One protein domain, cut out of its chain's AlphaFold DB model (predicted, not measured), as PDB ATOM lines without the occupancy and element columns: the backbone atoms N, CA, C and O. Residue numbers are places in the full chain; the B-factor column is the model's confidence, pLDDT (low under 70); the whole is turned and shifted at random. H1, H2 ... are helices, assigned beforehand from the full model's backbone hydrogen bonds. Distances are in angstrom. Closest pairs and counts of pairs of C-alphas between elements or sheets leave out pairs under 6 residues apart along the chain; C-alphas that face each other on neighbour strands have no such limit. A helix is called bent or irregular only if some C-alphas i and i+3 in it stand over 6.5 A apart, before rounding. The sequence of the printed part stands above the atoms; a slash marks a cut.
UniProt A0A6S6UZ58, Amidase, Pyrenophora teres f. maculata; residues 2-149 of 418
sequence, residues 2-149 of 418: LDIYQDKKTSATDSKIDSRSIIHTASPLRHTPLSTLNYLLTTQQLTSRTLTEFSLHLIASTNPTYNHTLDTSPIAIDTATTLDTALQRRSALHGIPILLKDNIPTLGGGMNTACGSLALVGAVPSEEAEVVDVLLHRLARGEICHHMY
ATOM      1  N   LEU A   2     165.172 113.785 226.170       51.91
ATOM      2  CA  LEU A   2     165.187 114.886 225.195       51.91
ATOM      3  C   LEU A   2     163.831 115.608 225.099       51.91
ATOM      4  O   LEU A   2     163.782 116.815 225.294       51.91
ATOM      5  N   ASP A   3     162.737 114.857 224.944       48.22
ATOM      6  CA  ASP A   3     161.379 115.430 224.914       48.22
ATOM      7  C   ASP A   3     161.044 116.176 226.216       48.22
ATOM      8  O   ASP A   3     160.539 117.283 226.195       48.22
ATOM      9  N   ILE A   4     161.457 115.632 227.367       54.50
ATOM     10  CA  ILE A   4     161.257 116.240 228.696       54.50
ATOM     11  C   ILE A   4     162.099 117.517 228.859       54.50
ATOM     12  O   ILE A   4     161.671 118.479 229.494       54.50
ATOM     13  N   TYR A   5     163.307 117.523 228.293       52.22
ATOM     14  CA  TYR A   5     164.204 118.675 228.284       52.22
ATOM     15  C   TYR A   5     163.620 119.822 227.450       52.22
ATOM     16  O   TYR A   5     163.663 120.976 227.872       52.22
ATOM     17  N   GLN A   6     163.029 119.493 226.298       55.28
ATOM     18  CA  GLN A   6     162.388 120.450 225.397       55.28
ATOM     19  C   GLN A   6     161.019 120.922 225.923       55.28
ATOM     20  O   GLN A   6     160.749 122.122 225.900       55.28
ATOM     21  N   ASP A   7     160.210 120.035 226.508       54.34
ATOM     22  CA  ASP A   7     158.908 120.359 227.118       54.34
ATOM     23  C   ASP A   7     159.050 121.292 228.328       54.34
ATOM     24  O   ASP A   7     158.252 122.208 228.527       54.34
ATOM     25  N   LYS A   8     160.114 121.141 229.129       50.84
ATOM     26  CA  LYS A   8     160.404 122.077 230.231       50.84
ATOM     27  C   LYS A   8     160.864 123.464 229.745       50.84
ATOM     28  O   LYS A   8     160.950 124.381 230.561       50.84
ATOM     29  N   LYS A   9     161.128 123.641 228.441       44.12
ATOM     30  CA  LYS A   9     161.503 124.916 227.805       44.12
ATOM     31  C   LYS A   9     160.322 125.628 227.124       44.12
ATOM     32  O   LYS A   9     160.442 126.817 226.826       44.12
ATOM     33  N   THR A  10     159.182 124.976 226.864       35.28
ATOM     34  CA  THR A  10     158.154 125.547 225.970       35.28
ATOM     35  C   THR A  10     157.474 126.812 226.508       35.28
ATOM     36  O   THR A  10     156.479 126.759 227.226       35.28
ATOM     37  N   SER A  11     157.966 127.966 226.047       30.31
ATOM     38  CA  SER A  11     157.146 129.036 225.463       30.31
ATOM     39  C   SER A  11     157.975 129.890 224.486       30.31
ATOM     40  O   SER A  11     158.354 131.003 224.815       30.31
ATOM     41  N   ALA A  12     158.291 129.391 223.280       28.92
ATOM     42  CA  ALA A  12     158.621 130.266 222.141       28.92
ATOM     43  C   ALA A  12     158.709 129.523 220.791       28.92
ATOM     44  O   ALA A  12     159.583 128.691 220.580       28.92
ATOM     45  N   THR A  13     157.834 129.962 219.878       32.94
ATOM     46  CA  THR A  13     157.978 130.067 218.410       32.94
ATOM     47  C   THR A  13     158.072 128.806 217.544       32.94
ATOM     48  O   THR A  13     159.151 128.375 217.152       32.94
ATOM     49  N   ASP A  14     156.900 128.376 217.065       29.77
ATOM     50  CA  ASP A  14     156.706 127.850 215.708       29.77
ATOM     51  C   ASP A  14     156.970 128.974 214.688       29.77
ATOM     52  O   ASP A  14     156.090 129.785 214.382       29.77
ATOM     53  N   SER A  15     158.183 129.056 214.144       34.34
ATOM     54  CA  SER A  15     158.407 129.800 212.904       34.34
ATOM     55  C   SER A  15     158.271 128.834 211.731       34.34
ATOM     56  O   SER A  15     159.123 127.968 211.544       34.34
ATOM     57  N   LYS A  16     157.208 128.979 210.930       33.84
ATOM     58  CA  LYS A  16     157.073 128.279 209.644       33.84
ATOM     59  C   LYS A  16     158.242 128.669 208.736       33.84
ATOM     60  O   LYS A  16     158.291 129.789 208.235       33.84
ATOM     61  N   ILE A  17     159.178 127.743 208.554       43.44
ATOM     62  CA  ILE A  17     160.302 127.856 207.623       43.44
ATOM     63  C   ILE A  17     159.772 127.611 206.199       43.44
ATOM     64  O   ILE A  17     159.044 126.647 205.972       43.44
ATOM     65  N   ASP A  18     160.114 128.476 205.240       42.12
ATOM     66  CA  ASP A  18     159.755 128.289 203.826       42.12
ATOM     67  C   ASP A  18     160.612 127.177 203.197       42.12
ATOM     68  O   ASP A  18     161.777 127.376 202.842       42.12
ATOM     69  N   SER A  19     160.019 125.993 203.055       43.88
ATOM     70  CA  SER A  19     160.677 124.781 202.567       43.88
ATOM     71  C   SER A  19     161.132 124.868 201.104       43.88
ATOM     72  O   SER A  19     162.081 124.182 200.728       43.88
ATOM     73  N   ARG A  20     160.544 125.734 200.264       37.31
ATOM     74  CA  ARG A  20     160.847 125.758 198.816       37.31
ATOM     75  C   ARG A  20     162.180 126.422 198.464       37.31
ATOM     76  O   ARG A  20     162.807 126.009 197.489       37.31
ATOM     77  N   SER A  21     162.642 127.405 199.241       43.97
ATOM     78  CA  SER A  21     163.938 128.070 198.990       43.97
ATOM     79  C   SER A  21     165.148 127.229 199.437       43.97
ATOM     80  O   SER A  21     166.235 127.328 198.862       43.97
ATOM     81  N   ILE A  22     164.940 126.335 200.409       48.44
ATOM     82  CA  ILE A  22     165.968 125.472 201.009       48.44
ATOM     83  C   ILE A  22     166.304 124.289 200.089       48.44
ATOM     84  O   ILE A  22     167.462 123.896 199.967       48.44
ATOM     85  N   ILE A  23     165.316 123.747 199.372       44.03
ATOM     86  CA  ILE A  23     165.485 122.533 198.554       44.03
ATOM     87  C   ILE A  23     166.471 122.750 197.394       44.03
ATOM     88  O   ILE A  23     167.254 121.855 197.075       44.03
ATOM     89  N   HIS A  24     166.521 123.952 196.810       41.69
ATOM     90  CA  HIS A  24     167.434 124.246 195.698       41.69
ATOM     91  C   HIS A  24     168.903 124.444 196.137       41.69
ATOM     92  O   HIS A  24     169.804 124.377 195.299       41.69
ATOM     93  N   THR A  25     169.147 124.646 197.441       48.38
ATOM     94  CA  THR A  25     170.474 124.829 198.065       48.38
ATOM     95  C   THR A  25     170.923 123.629 198.919       48.38
ATOM     96  O   THR A  25     172.085 123.571 199.320       48.38
ATOM     97  N   ALA A  26     170.052 122.637 199.154       46.47
ATOM     98  CA  ALA A  26     170.247 121.574 200.148       46.47
ATOM     99  C   ALA A  26     171.249 120.459 199.778       46.47
ATOM    100  O   ALA A  26     171.916 119.911 200.656       46.47
ATOM    101  N   SER A  27     171.373 120.095 198.500       48.16
ATOM    102  CA  SER A  27     172.322 119.057 198.066       48.16
ATOM    103  C   SER A  27     173.803 119.514 198.061       48.16
ATOM    104  O   SER A  27     174.646 118.756 198.542       48.16
ATOM    105  N   PRO A  28     174.166 120.744 197.622       58.16
ATOM    106  CA  PRO A  28     175.572 121.164 197.505       58.16
ATOM    107  C   PRO A  28     176.275 121.618 198.804       58.16
ATOM    108  O   PRO A  28     177.439 122.010 198.735       58.16
ATOM    109  N   LEU A  29     175.622 121.608 199.976       71.81
ATOM    110  CA  LEU A  29     176.247 122.046 201.244       71.81
ATOM    111  C   LEU A  29     176.771 120.896 202.122       71.81
ATOM    112  O   LEU A  29     177.576 121.130 203.027       71.81
ATOM    113  N   ARG A  30     176.353 119.648 201.873       72.94
ATOM    114  CA  ARG A  30     176.869 118.493 202.625       72.94
ATOM    115  C   ARG A  30     178.317 118.213 202.237       72.94
ATOM    116  O   ARG A  30     178.665 118.244 201.064       72.94
ATOM    117  N   HIS A  31     179.152 117.908 203.231       77.19
ATOM    118  CA  HIS A  31     180.594 117.676 203.056       77.19
ATOM    119  C   HIS A  31     181.362 118.857 202.438       77.19
ATOM    120  O   HIS A  31     182.506 118.690 202.015       77.19
ATOM    121  N   THR A  32     180.771 120.054 202.415       85.44
ATOM    122  CA  THR A  32     181.420 121.246 201.874       85.44
ATOM    123  C   THR A  32     182.488 121.736 202.851       85.44
ATOM    124  O   THR A  32     182.160 122.073 203.990       85.44
ATOM    125  N   PRO A  33     183.773 121.788 202.446       87.56
ATOM    126  CA  PRO A  33     184.838 122.255 203.323       87.56
ATOM    127  C   PRO A  33     184.616 123.704 203.757       87.56
ATOM    128  O   PRO A  33     184.105 124.522 202.987       87.56
ATOM    129  N   LEU A  34     185.097 124.049 204.952       88.62
ATOM    130  CA  LEU A  34     185.005 125.403 205.504       88.62
ATOM    131  C   LEU A  34     185.552 126.474 204.545       88.62
ATOM    132  O   LEU A  34     184.970 127.544 204.416       88.62
ATOM    133  N   SER A  35     186.634 126.181 203.818       86.75
ATOM    134  CA  SER A  35     187.196 127.086 202.805       86.75
ATOM    135  C   SER A  35     186.199 127.425 201.692       86.75
ATOM    136  O   SER A  35     186.124 128.571 201.254       86.75
ATOM    137  N   THR A  36     185.407 126.443 201.256       89.94
ATOM    138  CA  THR A  36     184.372 126.626 200.233       89.94
ATOM    139  C   THR A  36     183.181 127.389 200.801       89.94
ATOM    140  O   THR A  36     182.704 128.318 200.155       89.94
ATOM    141  N   LEU A  37     182.744 127.077 202.029       90.81
ATOM    142  CA  LEU A  37     181.698 127.852 202.712       90.81
ATOM    143  C   LEU A  37     182.102 129.325 202.855       90.81
ATOM    144  O   LEU A  37     181.334 130.209 202.489       90.81
ATOM    145  N   ASN A  38     183.338 129.592 203.282       89.19
ATOM    146  CA  ASN A  38     183.874 130.948 203.390       89.19
ATOM    147  C   ASN A  38     183.891 131.684 202.050       89.19
ATOM    148  O   ASN A  38     183.544 132.865 201.997       89.19
ATOM    149  N   TYR A  39     184.265 131.004 200.963       88.75
ATOM    150  CA  TYR A  39     184.202 131.578 199.622       88.75
ATOM    151  C   TYR A  39     182.764 131.955 199.231       88.75
ATOM    152  O   TYR A  39     182.524 133.077 198.777       88.75
ATOM    153  N   LEU A  40     181.796 131.062 199.452       90.62
ATOM    154  CA  LEU A  40     180.386 131.305 199.129       90.62
ATOM    155  C   LEU A  40     179.786 132.441 199.971       90.62
ATOM    156  O   LEU A  40     179.115 133.311 199.419       90.62
ATOM    157  N   LEU A  41     180.092 132.490 201.272       89.12
ATOM    158  CA  LEU A  41     179.672 133.570 202.171       89.12
ATOM    159  C   LEU A  41     180.288 134.914 201.762       89.12
ATOM    160  O   LEU A  41     179.602 135.937 201.713       89.12
ATOM    161  N   THR A  42     181.585 134.932 201.442       87.00
ATOM    162  CA  THR A  42     182.317 136.149 201.042       87.00
ATOM    163  C   THR A  42     181.823 136.695 199.706       87.00
ATOM    164  O   THR A  42     181.683 137.905 199.552       87.00
ATOM    165  N   THR A  43     181.516 135.813 198.754       88.25
ATOM    166  CA  THR A  43     180.965 136.189 197.444       88.25
ATOM    167  C   THR A  43     179.447 136.387 197.457       88.25
ATOM    168  O   THR A  43     178.877 136.663 196.406       88.25
ATOM    169  N   GLN A  44     178.800 136.271 198.624       87.00
ATOM    170  CA  GLN A  44     177.348 136.404 198.815       87.00
ATOM    171  C   GLN A  44     176.509 135.422 197.973       87.00
ATOM    172  O   GLN A  44     175.329 135.653 197.731       87.00
ATOM    173  N   GLN A  45     177.104 134.304 197.544       88.81
ATOM    174  CA  GLN A  45     176.384 133.185 196.924       88.81
ATOM    175  C   GLN A  45     175.663 132.319 197.967       88.81
ATOM    176  O   GLN A  45     174.765 131.552 197.632       88.81
ATOM    177  N   LEU A  46     176.064 132.448 199.231       90.38
ATOM    178  CA  LEU A  46     175.421 131.881 200.407       90.38
ATOM    179  C   LEU A  46     175.375 132.972 201.482       90.38
ATOM    180  O   LEU A  46     176.294 133.785 201.570       90.38
ATOM    181  N   THR A  47     174.331 132.982 202.302       92.62
ATOM    182  CA  THR A  47     174.237 133.843 203.487       92.62
ATOM    183  C   THR A  47     174.356 133.000 204.755       92.62
ATOM    184  O   THR A  47     174.006 131.815 204.770       92.62
ATOM    185  N   SER A  48     174.851 133.613 205.829       93.56
ATOM    186  CA  SER A  48     174.896 133.044 207.177       93.56
ATOM    187  C   SER A  48     173.497 132.617 207.618       93.56
ATOM    188  O   SER A  48     173.314 131.514 208.145       93.56
ATOM    189  N   ARG A  49     172.485 133.451 207.329       95.06
ATOM    190  CA  ARG A  49     171.079 133.125 207.578       95.06
ATOM    191  C   ARG A  49     170.665 131.822 206.897       95.06
ATOM    192  O   ARG A  49     170.220 130.911 207.587       95.06
ATOM    193  N   THR A  50     170.850 131.701 205.581       92.81
ATOM    194  CA  THR A  50     170.431 130.505 204.829       92.81
ATOM    195  C   THR A  50     171.207 129.259 205.264       92.81
ATOM    196  O   THR A  50     170.623 128.183 205.382       92.81
ATOM    197  N   LEU A  51     172.503 129.386 205.574       93.25
ATOM    198  CA  LEU A  51     173.298 128.278 206.118       93.25
ATOM    199  C   LEU A  51     172.788 127.822 207.500       93.25
ATOM    200  O   LEU A  51     172.757 126.622 207.795       93.25
ATOM    201  N   THR A  52     172.354 128.766 208.337       94.62
ATOM    202  CA  THR A  52     171.771 128.483 209.656       94.62
ATOM    203  C   THR A  52     170.385 127.847 209.531       94.62
ATOM    204  O   THR A  52     170.128 126.838 210.184       94.62
ATOM    205  N   GLU A  53     169.519 128.359 208.650       93.94
ATOM    206  CA  GLU A  53     168.200 127.774 208.343       93.94
ATOM    207  C   GLU A  53     168.339 126.325 207.852       93.94
ATOM    208  O   GLU A  53     167.654 125.431 208.352       93.94
ATOM    209  N   PHE A  54     169.285 126.067 206.941       90.38
ATOM    210  CA  PHE A  54     169.597 124.716 206.473       90.38
ATOM    211  C   PHE A  54     170.038 123.793 207.619       90.38
ATOM    212  O   PHE A  54     169.560 122.662 207.730       90.38
ATOM    213  N   SER A  55     170.920 124.276 208.499       92.00
ATOM    214  CA  SER A  55     171.416 123.499 209.643       92.00
ATOM    215  C   SER A  55     170.297 123.165 210.637       92.00
ATOM    216  O   SER A  55     170.199 122.024 211.086       92.00
ATOM    217  N   LEU A  56     169.414 124.123 210.939       93.50
ATOM    218  CA  LEU A  56     168.254 123.911 211.813       93.50
ATOM    219  C   LEU A  56     167.254 122.921 211.205       93.50
ATOM    220  O   LEU A  56     166.759 122.048 211.914       93.50
ATOM    221  N   HIS A  57     167.005 122.993 209.896       90.62
ATOM    222  CA  HIS A  57     166.154 122.024 209.202       90.62
ATOM    223  C   HIS A  57     166.750 120.604 209.227       90.62
ATOM    224  O   HIS A  57     166.040 119.621 209.462       90.62
ATOM    225  N   LEU A  58     168.068 120.477 209.041       88.56
ATOM    226  CA  LEU A  58     168.763 119.195 209.167       88.56
ATOM    227  C   LEU A  58     168.644 118.632 210.590       88.56
ATOM    228  O   LEU A  58     168.382 117.441 210.755       88.56
ATOM    229  N   ILE A  59     168.798 119.473 211.616       91.44
ATOM    230  CA  ILE A  59     168.582 119.066 213.009       91.44
ATOM    231  C   ILE A  59     167.134 118.597 213.186       91.44
ATOM    232  O   ILE A  59     166.930 117.462 213.601       91.44
ATOM    233  N   ALA A  60     166.139 119.397 212.805       91.12
ATOM    234  CA  ALA A  60     164.726 119.056 212.975       91.12
ATOM    235  C   ALA A  60     164.341 117.723 212.305       91.12
ATOM    236  O   ALA A  60     163.634 116.916 212.903       91.12
ATOM    237  N   SER A  61     164.852 117.454 211.100       87.19
ATOM    238  CA  SER A  61     164.544 116.224 210.349       87.19
ATOM    239  C   SER A  61     165.267 114.972 210.859       87.19
ATOM    240  O   SER A  61     164.776 113.862 210.668       87.19
ATOM    241  N   THR A  62     166.429 115.113 211.507       88.50
ATOM    242  CA  THR A  62     167.273 113.962 211.893       88.50
ATOM    243  C   THR A  62     167.310 113.696 213.397       88.50
ATOM    244  O   THR A  62     167.518 112.555 213.825       88.50
ATOM    245  N   ASN A  63     167.084 114.720 214.222       91.12
ATOM    246  CA  ASN A  63     167.137 114.620 215.676       91.12
ATOM    247  C   ASN A  63     166.101 113.656 216.280       91.12
ATOM    248  O   ASN A  63     166.494 112.936 217.194       91.12
ATOM    249  N   PRO A  64     164.862 113.516 215.750       90.31
ATOM    250  CA  PRO A  64     163.908 112.520 216.250       90.31
ATOM    251  C   PRO A  64     164.421 111.075 216.201       90.31
ATOM    252  O   PRO A  64     163.969 110.235 216.973       90.31
ATOM    253  N   THR A  65     165.369 110.769 215.305       87.69
ATOM    254  CA  THR A  65     165.994 109.439 215.257       87.69
ATOM    255  C   THR A  65     167.320 109.391 216.008       87.69
ATOM    256  O   THR A  65     167.561 108.457 216.770       87.69
ATOM    257  N   TYR A  66     168.203 110.368 215.790       87.31
ATOM    258  CA  TYR A  66     169.569 110.292 216.315       87.31
ATOM    259  C   TYR A  66     169.743 110.865 217.723       87.31
ATOM    260  O   TYR A  66     170.738 110.536 218.363       87.31
ATOM    261  N   ASN A  67     168.819 111.702 218.211       90.06
ATOM    262  CA  ASN A  67     168.911 112.379 219.513       90.06
ATOM    263  C   ASN A  67     170.279 113.063 219.737       90.06
ATOM    264  O   ASN A  67     170.901 112.915 220.787       90.06
ATOM    265  N   HIS A  68     170.779 113.765 218.714       89.62
ATOM    266  CA  HIS A  68     172.135 114.327 218.671       89.62
ATOM    267  C   HIS A  68     172.229 115.769 219.181       89.62
ATOM    268  O   HIS A  68     173.298 116.180 219.629       89.62
ATOM    269  N   THR A  69     171.118 116.509 219.177       93.12
ATOM    270  CA  THR A  69     171.054 117.912 219.604       93.12
ATOM    271  C   THR A  69     170.059 118.069 220.749       93.12
ATOM    272  O   THR A  69     168.865 117.835 220.566       93.12
ATOM    273  N   LEU A  70     170.551 118.491 221.922       91.00
ATOM    274  CA  LEU A  70     169.724 118.766 223.106       91.00
ATOM    275  C   LEU A  70     168.873 120.027 222.940       91.00
ATOM    276  O   LEU A  70     167.679 120.018 223.236       91.00
ATOM    277  N   ASP A  71     169.495 121.099 222.453       89.06
ATOM    278  CA  ASP A  71     168.884 122.418 222.347       89.06
ATOM    279  C   ASP A  71     169.443 123.194 221.149       89.06
ATOM    280  O   ASP A  71     170.561 122.945 220.691       89.06
ATOM    281  N   THR A  72     168.669 124.159 220.660       92.62
ATOM    282  CA  THR A  72     169.086 125.120 219.634       92.62
ATOM    283  C   THR A  72     168.856 126.541 220.133       92.62
ATOM    284  O   THR A  72     167.873 126.817 220.824       92.62
ATOM    285  N   SER A  73     169.742 127.466 219.763       92.06
ATOM    286  CA  SER A  73     169.616 128.864 220.172       92.06
ATOM    287  C   SER A  73     168.389 129.528 219.521       92.06
ATOM    288  O   SER A  73     168.323 129.578 218.290       92.06
ATOM    289  N   PRO A  74     167.440 130.092 220.299       91.31
ATOM    290  CA  PRO A  74     166.264 130.779 219.754       91.31
ATOM    291  C   PRO A  74     166.614 132.046 218.962       91.31
ATOM    292  O   PRO A  74     165.820 132.499 218.146       91.31
ATOM    293  N   ILE A  75     167.807 132.607 219.173       91.44
ATOM    294  CA  ILE A  75     168.288 133.815 218.489       91.44
ATOM    295  C   ILE A  75     169.249 133.502 217.332       91.44
ATOM    296  O   ILE A  75     169.872 134.415 216.786       91.44
ATOM    297  N   ALA A  76     169.410 132.225 216.954       92.69
ATOM    298  CA  ALA A  76     170.378 131.808 215.937       92.69
ATOM    299  C   ALA A  76     170.150 132.506 214.586       92.69
ATOM    300  O   ALA A  76     171.098 133.004 213.981       92.69
ATOM    301  N   ILE A  77     168.892 132.602 214.138       95.00
ATOM    302  CA  ILE A  77     168.525 133.236 212.861       95.00
ATOM    303  C   ILE A  77     168.768 134.747 212.876       95.00
ATOM    304  O   ILE A  77     169.307 135.293 211.909       95.00
ATOM    305  N   ASP A  78     168.417 135.425 213.968       93.00
ATOM    306  CA  ASP A  78     168.623 136.872 214.108       93.00
ATOM    307  C   ASP A  78     170.115 137.211 214.179       93.00
ATOM    308  O   ASP A  78     170.590 138.152 213.530       93.00
ATOM    309  N   THR A  79     170.882 136.385 214.894       91.25
ATOM    310  CA  THR A  79     172.344 136.479 214.949       91.25
ATOM    311  C   THR A  79     172.942 136.291 213.556       91.25
ATOM    312  O   THR A  79     173.724 137.126 213.102       91.25
ATOM    313  N   ALA A  80     172.530 135.247 212.834       92.62
ATOM    314  CA  ALA A  80     173.009 134.966 211.487       92.62
ATOM    315  C   ALA A  80     172.681 136.102 210.500       92.62
ATOM    316  O   ALA A  80     173.560 136.540 209.759       92.62
ATOM    317  N   THR A  81     171.459 136.640 210.565       93.56
ATOM    318  CA  THR A  81     171.012 137.787 209.754       93.56
ATOM    319  C   THR A  81     171.844 139.040 210.048       93.56
ATOM    320  O   THR A  81     172.238 139.764 209.134       93.56
ATOM    321  N   THR A  82     172.172 139.286 211.319       91.12
ATOM    322  CA  THR A  82     173.045 140.404 211.707       91.12
ATOM    323  C   THR A  82     174.441 140.246 211.094       91.12
ATOM    324  O   THR A  82     174.976 141.198 210.521       91.12
ATOM    325  N   LEU A  83     175.005 139.034 211.136       90.12
ATOM    326  CA  LEU A  83     176.325 138.725 210.575       90.12
ATOM    327  C   LEU A  83     176.395 138.874 209.048       90.12
ATOM    328  O   LEU A  83     177.466 139.202 208.530       90.12
ATOM    329  N   ASP A  84     175.287 138.694 208.328       91.25
ATOM    330  CA  ASP A  84     175.234 138.919 206.875       91.25
ATOM    331  C   ASP A  84     175.468 140.389 206.501       91.25
ATOM    332  O   ASP A  84     176.125 140.686 205.501       91.25
ATOM    333  N   THR A  85     174.978 141.306 207.339       87.31
ATOM    334  CA  THR A  85     175.075 142.763 207.126       87.31
ATOM    335  C   THR A  85     176.313 143.405 207.756       87.31
ATOM    336  O   THR A  85     176.591 144.582 207.517       87.31
ATOM    337  N   ALA A  86     177.079 142.650 208.547       82.12
ATOM    338  CA  ALA A  86     178.250 143.161 209.244       82.12
ATOM    339  C   ALA A  86     179.338 143.627 208.256       82.12
ATOM    340  O   ALA A  86     179.821 142.865 207.417       82.12
ATOM    341  N   LEU A  87     179.764 144.887 208.400       67.44
ATOM    342  CA  LEU A  87     180.821 145.521 207.593       67.44
ATOM    343  C   LEU A  87     182.242 145.243 208.126       67.44
ATOM    344  O   LEU A  87     183.217 145.816 207.642       67.44
ATOM    345  N   GLN A  88     182.359 144.405 209.158       68.38
ATOM    346  CA  GLN A  88     183.614 144.074 209.832       68.38
ATOM    347  C   GLN A  88     184.442 143.062 209.024       68.38
ATOM    348  O   GLN A  88     183.961 142.407 208.095       68.38
ATOM    349  N   ARG A  89     185.729 142.941 209.370       68.81
ATOM    350  CA  ARG A  89     186.652 142.016 208.706       68.81
ATOM    351  C   ARG A  89     186.245 140.573 208.997       68.81
ATOM    352  O   ARG A  89     186.474 140.092 210.091       68.81
ATOM    353  N   ARG A  90     185.741 139.848 208.005       79.69
ATOM    354  CA  ARG A  90     185.303 138.455 208.180       79.69
ATOM    355  C   ARG A  90     186.470 137.533 208.565       79.69
ATOM    356  O   ARG A  90     187.495 137.508 207.880       79.69
ATOM    357  N   SER A  91     186.313 136.786 209.657       83.00
ATOM    358  CA  SER A  91     187.203 135.668 209.999       83.00
ATOM    359  C   SER A  91     186.827 134.408 209.205       83.00
ATOM    360  O   SER A  91     185.787 134.368 208.549       83.00
ATOM    361  N   ALA A  92     187.635 133.348 209.313       82.44
ATOM    362  CA  ALA A  92     187.327 132.046 208.717       82.44
ATOM    363  C   ALA A  92     186.104 131.337 209.340       82.44
ATOM    364  O   ALA A  92     185.686 130.311 208.813       82.44
ATOM    365  N   LEU A  93     185.558 131.844 210.453       88.50
ATOM    366  CA  LEU A  93     184.339 131.334 211.092       88.50
ATOM    367  C   LEU A  93     183.179 132.343 211.042       88.50
ATOM    368  O   LEU A  93     182.137 132.118 211.654       88.50
ATOM    369  N   HIS A  94     183.337 133.463 210.328       88.69
ATOM    370  CA  HIS A  94     182.290 134.480 210.197       88.69
ATOM    371  C   HIS A  94     181.032 133.886 209.555       88.69
ATOM    372  O   HIS A  94     181.067 133.470 208.399       88.69
ATOM    373  N   GLY A  95     179.913 133.889 210.284       89.00
ATOM    374  CA  GLY A  95     178.627 133.380 209.791       89.00
ATOM    375  C   GLY A  95     178.528 131.854 209.669       89.00
ATOM    376  O   GLY A  95     177.625 131.352 209.002       89.00
ATOM    377  N   ILE A  96     179.451 131.107 210.283       92.25
ATOM    378  CA  ILE A  96     179.422 129.641 210.310       92.25
ATOM    379  C   ILE A  96     178.663 129.174 211.564       92.25
ATOM    380  O   ILE A  96     179.083 129.514 212.671       92.25
ATOM    381  N   PRO A  97     177.573 128.392 211.438       92.56
ATOM    382  CA  PRO A  97     176.873 127.836 212.593       92.56
ATOM    383  C   PRO A  97     177.707 126.735 213.266       92.56
ATOM    384  O   PRO A  97     178.323 125.905 212.595       92.56
ATOM    385  N   ILE A  98     177.714 126.717 214.602       92.25
ATOM    386  CA  ILE A  98     178.498 125.784 215.423       92.25
ATOM    387  C   ILE A  98     177.587 125.177 216.494       92.25
ATOM    388  O   ILE A  98     176.823 125.895 217.137       92.25
ATOM    389  N   LEU A  99     177.691 123.862 216.706       93.25
ATOM    390  CA  LEU A  99     177.104 123.179 217.861       93.25
ATOM    391  C   LEU A  99     178.149 123.037 218.967       93.25
ATOM    392  O   LEU A  99     179.307 122.704 218.707       93.25
ATOM    393  N   LEU A 100     177.720 123.263 220.204       92.81
ATOM    394  CA  LEU A 100     178.542 123.139 221.401       92.81
ATOM    395  C   LEU A 100     178.026 121.988 222.260       92.81
ATOM    396  O   LEU A 100     176.835 121.679 222.267       92.81
ATOM    397  N   LYS A 101     178.933 121.346 222.998       94.50
ATOM    398  CA  LYS A 101     178.544 120.342 223.988       94.50
ATOM    399  C   LYS A 101     177.839 121.040 225.156       94.50
ATOM    400  O   LYS A 101     178.292 122.083 225.608       94.50
ATOM    401  N   ASP A 102     176.780 120.432 225.687       94.50
ATOM    402  CA  ASP A 102     175.912 120.997 226.744       94.50
ATOM    403  C   ASP A 102     176.580 121.140 228.132       94.50
ATOM    404  O   ASP A 102     175.947 121.480 229.126       94.50
ATOM    405  N   ASN A 103     177.884 120.882 228.218       94.50
ATOM    406  CA  ASN A 103     178.709 121.169 229.387       94.50
ATOM    407  C   ASN A 103     179.640 122.378 229.176       94.50
ATOM    408  O   ASN A 103     180.576 122.560 229.951       94.50
ATOM    409  N   ILE A 104     179.419 123.170 228.120       94.12
ATOM    410  CA  ILE A 104     180.158 124.399 227.824       94.12
ATOM    411  C   ILE A 104     179.261 125.603 228.171       94.12
ATOM    412  O   ILE A 104     178.337 125.903 227.410       94.12
ATOM    413  N   PRO A 105     179.521 126.302 229.298       92.25
ATOM    414  CA  PRO A 105     178.767 127.482 229.724       92.25
ATOM    415  C   PRO A 105     178.563 128.524 228.623       92.25
ATOM    416  O   PRO A 105     179.533 129.027 228.054       92.25
ATOM    417  N   THR A 106     177.302 128.869 228.358       89.88
ATOM    418  CA  THR A 106     176.896 129.877 227.364       89.88
ATOM    419  C   THR A 106     175.872 130.828 227.989       89.88
ATOM    420  O   THR A 106     174.810 130.380 228.419       89.88
ATOM    421  N   LEU A 107     176.160 132.131 228.036       86.50
ATOM    422  CA  LEU A 107     175.324 133.147 228.700       86.50
ATOM    423  C   LEU A 107     174.512 134.017 227.726       86.50
ATOM    424  O   LEU A 107     173.513 134.609 228.129       86.50
ATOM    425  N   GLY A 108     174.886 134.078 226.444       71.12
ATOM    426  CA  GLY A 108     174.224 134.949 225.458       71.12
ATOM    427  C   GLY A 108     173.172 134.283 224.562       71.12
ATOM    428  O   GLY A 108     172.490 134.972 223.810       71.12
ATOM    429  N   GLY A 109     173.056 132.952 224.595       72.25
ATOM    430  CA  GLY A 109     172.386 132.187 223.536       72.25
ATOM    431  C   GLY A 109     170.934 131.782 223.790       72.25
ATOM    432  O   GLY A 109     170.328 131.213 222.884       72.25
ATOM    433  N   GLY A 110     170.390 132.012 224.993       79.06
ATOM    434  CA  GLY A 110     169.069 131.502 225.404       79.06
ATOM    435  C   GLY A 110     168.990 129.968 225.467       79.06
ATOM    436  O   GLY A 110     167.919 129.386 225.290       79.06
ATOM    437  N   MET A 111     170.141 129.318 225.649       88.12
ATOM    438  CA  MET A 111     170.286 127.869 225.770       88.12
ATOM    439  C   MET A 111     170.649 127.519 227.209       88.12
ATOM    440  O   MET A 111     171.327 128.287 227.889       88.12
ATOM    441  N   ASN A 112     170.208 126.351 227.656       89.06
ATOM    442  CA  ASN A 112     170.654 125.791 228.926       89.06
ATOM    443  C   ASN A 112     172.115 125.312 228.821       89.06
ATOM    444  O   ASN A 112     172.601 125.004 227.736       89.06
ATOM    445  N   THR A 113     172.807 125.233 229.958       91.81
ATOM    446  CA  THR A 113     174.049 124.456 230.109       91.81
ATOM    447  C   THR A 113     173.785 123.409 231.179       91.81
ATOM    448  O   THR A 113     174.039 123.642 232.360       91.81
ATOM    449  N   ALA A 114     173.185 122.288 230.787       92.25
ATOM    450  CA  ALA A 114     172.637 121.340 231.753       92.25
ATOM    451  C   ALA A 114     173.497 120.090 231.960       92.25
ATOM    452  O   ALA A 114     173.180 119.255 232.809       92.25
ATOM    453  N   CYS A 115     174.573 119.920 231.187       92.56
ATOM    454  CA  CYS A 115     175.368 118.691 231.149       92.56
ATOM    455  C   CYS A 115     174.521 117.421 230.897       92.56
ATOM    456  O   CYS A 115     174.905 116.327 231.314       92.56
ATOM    457  N   GLY A 116     173.361 117.556 230.245       90.19
ATOM    458  CA  GLY A 116     172.380 116.484 230.066       90.19
ATOM    459  C   GLY A 116     171.639 116.048 231.341       90.19
ATOM    460  O   GLY A 116     171.046 114.970 231.333       90.19
ATOM    461  N   SER A 117     171.676 116.841 232.418       91.62
ATOM    462  CA  SER A 117     171.010 116.576 233.702       91.62
ATOM    463  C   SER A 117     169.829 117.520 233.925       91.62
ATOM    464  O   SER A 117     169.947 118.738 233.774       91.62
ATOM    465  N   LEU A 118     168.684 116.982 234.356       94.00
ATOM    466  CA  LEU A 118     167.511 117.793 234.695       94.00
ATOM    467  C   LEU A 118     167.754 118.666 235.930       94.00
ATOM    468  O   LEU A 118     167.078 119.684 236.084       94.00
ATOM    469  N   ALA A 119     168.738 118.310 236.761       94.31
ATOM    470  CA  ALA A 119     169.147 119.083 237.934       94.31
ATOM    471  C   ALA A 119     169.664 120.486 237.578       94.31
ATOM    472  O   ALA A 119     169.644 121.382 238.419       94.31
ATOM    473  N   LEU A 120     170.133 120.669 236.341       94.50
ATOM    474  CA  LEU A 120     170.746 121.906 235.859       94.50
ATOM    475  C   LEU A 120     169.901 122.622 234.796       94.50
ATOM    476  O   LEU A 120     170.310 123.654 234.269       94.50
ATOM    477  N   VAL A 121     168.700 122.123 234.488       93.25
ATOM    478  CA  VAL A 121     167.777 122.829 233.587       93.25
ATOM    479  C   VAL A 121     167.357 124.155 234.221       93.25
ATOM    480  O   VAL A 121     166.849 124.185 235.341       93.25
ATOM    481  N   GLY A 122     167.563 125.255 233.495       91.38
ATOM    482  CA  GLY A 122     167.324 126.616 233.973       91.38
ATOM    483  C   GLY A 122     168.408 127.162 234.909       91.38
ATOM    484  O   GLY A 122     168.274 128.292 235.381       91.38
ATOM    485  N   ALA A 123     169.465 126.396 235.196       93.56
ATOM    486  CA  ALA A 123     170.625 126.924 235.900       93.56
ATOM    487  C   ALA A 123     171.399 127.897 234.999       93.56
ATOM    488  O   ALA A 123     171.527 127.678 233.793       93.56
ATOM    489  N   VAL A 124     171.928 128.968 235.592       93.62
ATOM    490  CA  VAL A 124     172.718 129.981 234.879       93.62
ATOM    491  C   VAL A 124     174.105 130.053 235.519       93.62
ATOM    492  O   VAL A 124     174.195 130.365 236.712       93.62
ATOM    493  N   PRO A 125     175.186 129.759 234.771       91.94
ATOM    494  CA  PRO A 125     176.546 129.881 235.285       91.94
ATOM    495  C   PRO A 125     176.911 131.347 235.571       91.94
ATOM    496  O   PRO A 125     176.239 132.272 235.120       91.94
ATOM    497  N   SER A 126     177.967 131.584 236.348       91.62
ATOM    498  CA  SER A 126     178.475 132.943 236.597       91.62
ATOM    499  C   SER A 126     179.179 133.557 235.394       91.62
ATOM    500  O   SER A 126     179.221 134.778 235.276       91.62
ATOM    501  N   GLU A 127     179.750 132.725 234.525       91.06
ATOM    502  CA  GLU A 127     180.621 133.159 233.436       91.06
ATOM    503  C   GLU A 127     180.352 132.356 232.159       91.06
ATOM    504  O   GLU A 127     179.962 131.185 232.201       91.06
ATOM    505  N   GLU A 128     180.558 133.006 231.013       90.62
ATOM    506  CA  GLU A 128     180.565 132.359 229.702       90.62
ATOM    507  C   GLU A 128     181.925 131.688 229.501       90.62
ATOM    508  O   GLU A 128     182.962 132.249 229.861       90.62
ATOM    509  N   ALA A 129     181.941 130.479 228.940       92.62
ATOM    510  CA  ALA A 129     183.199 129.793 228.697       92.62
ATOM    511  C   ALA A 129     184.059 130.604 227.714       92.62
ATOM    512  O   ALA A 129     183.568 131.056 226.681       92.62
ATOM    513  N   GLU A 130     185.362 130.729 227.985       90.81
ATOM    514  CA  GLU A 130     186.276 131.524 227.145       90.81
ATOM    515  C   GLU A 130     186.227 131.095 225.667       90.81
ATOM    516  O   GLU A 130     186.249 131.929 224.762       90.81
ATOM    517  N   VAL A 131     186.090 129.790 225.406       89.69
ATOM    518  CA  VAL A 131     185.950 129.258 224.042       89.69
ATOM    519  C   VAL A 131     184.692 129.777 223.334       89.69
ATOM    520  O   VAL A 131     184.734 130.026 222.132       89.69
ATOM    521  N   VAL A 132     183.591 129.982 224.059       89.88
ATOM    522  CA  VAL A 132     182.336 130.510 223.508       89.88
ATOM    523  C   VAL A 132     182.493 131.981 223.165       89.88
ATOM    524  O   VAL A 132     182.129 132.372 222.058       89.88
ATOM    525  N   ASP A 133     183.115 132.769 224.043       86.19
ATOM    526  CA  ASP A 133     183.418 134.176 223.765       86.19
ATOM    527  C   ASP A 133     184.294 134.326 222.509       86.19
ATOM    528  O   ASP A 133     183.998 135.116 221.603       86.19
ATOM    529  N   VAL A 134     185.330 133.489 222.389       84.44
ATOM    530  CA  VAL A 134     186.188 133.453 221.197       84.44
ATOM    531  C   VAL A 134     185.394 133.089 219.942       84.44
ATOM    532  O   VAL A 134     185.560 133.754 218.921       84.44
ATOM    533  N   LEU A 135     184.541 132.064 219.985       85.12
ATOM    534  CA  LEU A 135     183.795 131.604 218.810       85.12
ATOM    535  C   LEU A 135     182.679 132.577 218.399       85.12
ATOM    536  O   LEU A 135     182.623 132.972 217.233       85.12
ATOM    537  N   LEU A 136     181.806 132.964 219.332       76.19
ATOM    538  CA  LEU A 136     180.556 133.679 219.048       76.19
ATOM    539  C   LEU A 136     180.708 135.197 218.987       76.19
ATOM    540  O   LEU A 136     180.027 135.842 218.188       76.19
ATOM    541  N   HIS A 137     181.575 135.782 219.811       74.12
ATOM    542  CA  HIS A 137     181.720 137.238 219.841       74.12
ATOM    543  C   HIS A 137     182.903 137.670 219.004       74.12
ATOM    544  O   HIS A 137     182.758 138.533 218.145       74.12
ATOM    545  N   ARG A 138     184.058 137.026 219.173       74.38
ATOM    546  CA  ARG A 138     185.281 137.525 218.543       74.38
ATOM    547  C   ARG A 138     185.451 137.034 217.108       74.38
ATOM    548  O   ARG A 138     185.526 137.837 216.180       74.38
ATOM    549  N   LEU A 139     185.473 135.718 216.893       75.31
ATOM    550  CA  LEU A 139     185.682 135.143 215.562       75.31
ATOM    551  C   LEU A 139     184.466 135.349 214.661       75.31
ATOM    552  O   LEU A 139     184.642 135.796 213.527       75.31
ATOM    553  N   ALA A 140     183.247 135.094 215.139       69.81
ATOM    554  CA  ALA A 140     182.060 135.261 214.304       69.81
ATOM    555  C   ALA A 140     181.821 136.716 213.864       69.81
ATOM    556  O   ALA A 140     181.285 136.909 212.780       69.81
ATOM    557  N   ARG A 141     182.242 137.724 214.645       68.94
ATOM    558  CA  ARG A 141     182.132 139.154 214.279       68.94
ATOM    559  C   ARG A 141     183.387 139.719 213.619       68.94
ATOM    560  O   ARG A 141     183.413 140.875 213.210       68.94
ATOM    561  N   GLY A 142     184.447 138.922 213.495       58.84
ATOM    562  CA  GLY A 142     185.679 139.415 212.893       58.84
ATOM    563  C   GLY A 142     186.450 140.412 213.757       58.84
ATOM    564  O   GLY A 142     187.251 141.199 213.245       58.84
ATOM    565  N   GLU A 143     186.193 140.404 215.064       62.34
ATOM    566  CA  GLU A 143     186.909 141.235 216.016       62.34
ATOM    567  C   GLU A 143     188.339 140.718 216.215       62.34
ATOM    568  O   GLU A 143     188.651 139.525 216.161       62.34
ATOM    569  N   ILE A 144     189.240 141.663 216.456       57.22
ATOM    570  CA  ILE A 144     190.644 141.411 216.753       57.22
ATOM    571  C   ILE A 144     190.723 140.848 218.178       57.22
ATOM    572  O   ILE A 144     190.715 141.586 219.160       57.22
ATOM    573  N   CYS A 145     190.834 139.525 218.310       55.22
ATOM    574  CA  CYS A 145     191.217 138.891 219.571       55.22
ATOM    575  C   CYS A 145     192.626 139.359 219.969       55.22
ATOM    576  O   CYS A 145     193.599 138.781 219.492       55.22
ATOM    577  N   HIS A 146     192.784 140.335 220.866       54.31
ATOM    578  CA  HIS A 146     194.116 140.778 221.316       54.31
ATOM    579  C   HIS A 146     194.980 139.628 221.878       54.31
ATOM    580  O   HIS A 146     196.185 139.598 221.640       54.31
ATOM    581  N   HIS A 147     194.369 138.613 222.502       54.34
ATOM    582  CA  HIS A 147     195.062 137.391 222.932       54.34
ATOM    583  C   HIS A 147     195.552 136.504 221.779       54.34
ATOM    584  O   HIS A 147     196.498 135.751 221.964       54.34
ATOM    585  N   MET A 148     194.957 136.594 220.587       53.53
ATOM    586  CA  MET A 148     195.455 135.897 219.395       53.53
ATOM    587  C   MET A 148     196.708 136.567 218.830       53.53
ATOM    588  O   MET A 148     197.362 135.948 218.008       53.53
ATOM    589  N   TYR A 149     197.073 137.785 219.251       55.78
ATOM    590  CA  TYR A 149     198.337 138.442 218.873       55.78
ATOM    591  C   TYR A 149     199.502 138.058 219.785       55.78
ATOM    592  O   TYR A 149     200.614 138.553 219.599       55.78
TER     593      TYR A 149
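Overview. This is residues 2 to 149 of the 418 residues of the protein "Amidase" of Pyrenophora teres f. maculata (UniProt A0A6S6UZ58). A loose helical hairpin, H4 and H5, joined through the first part of the long helix H4, stands beside a long winding stretch without named elements, residues 86 to 129, which passes near the middle of the domain. H6 lies on the other side of this stretch from H4, while the short helices H1, H2 and H7 lie at the outside. The printed part has 148 residues, with seven named helices, H1 to H7 in order along the chain, and no named strand. The class is all helix, although only 65 of the 148 residues are in named elements. The whole is compact, with a radius of gyration of the C-alphas of 16.1 A, and spans 45 by 43 by 25 A.

Along the chain. H1, residues 2 to 7, begins at C-alpha 2 at (165.187, 114.886, 225.195) and is 8.5 A long. H2, residues 19 to 23, is 6.7 A long, and H3, residues 34 to 42, is 11.9 A long. H4, residues 48 to 66, is the longest at 25.1 A, from C-alpha 48 at (174.896, 133.044, 207.177), with a kink of 31 degrees near residue 60. It is only just irregular: C-alphas 61 and 64 are 7.0 A apart. H5, residues 76 to 85, is 14.8 A long. H6, residues 130 to 141, is 15.5 A long. H7, residues 146 to 149, is 5.4 A long and ends at C-alpha 149 at (198.337, 138.442, 218.873).

Arrangement. H1 touches no helix. H2 is close to H4 but not clearly touching it, with the closest C-alphas, Ile 22 and Phe 54, 6.6 A apart. H3 is also close to H4 but not clearly touching, with the closest C-alphas, Leu 41 and Ser 48, 6.9 A apart, at a steep tilt of 42 degrees, opposite ways. H4 touches H5 with residues 48 to 53 alone; the closest C-alphas, Arg 49 and Ala 80, are 4.7 A apart. The two form a helical hairpin, at a shallow tilt of 22 degrees, opposite ways. H6 is close to H5 but not clearly touching, with the closest C-alphas, Leu 83 and Arg 141, 6.9 A apart, at a steep tilt of 43 degrees, the same way. H7 touches no helix. In H1 and H3 every O i to N i+4 pair is within hydrogen-bond range, against 13 of 15 in H4, 5 of 6 in H5, 4 of 8 in H6 and 0 of 1 in H2, where 0 of 2 O i to N i+3 pairs are in range; H7 is too short for an O i to N i+4 pair.

Size, cuts and confidence. The C-alphas farthest apart, Thr 43 and Ala 119, are 45.5 A apart. The printed part has no cut. The links H1 to H2 and H5 to H6 are long, of 11 and 44 residues. Mean pLDDT of the printed part is 78.3; it is under 70 in residues 2 to 28, 87 to 89 and 140 to 149.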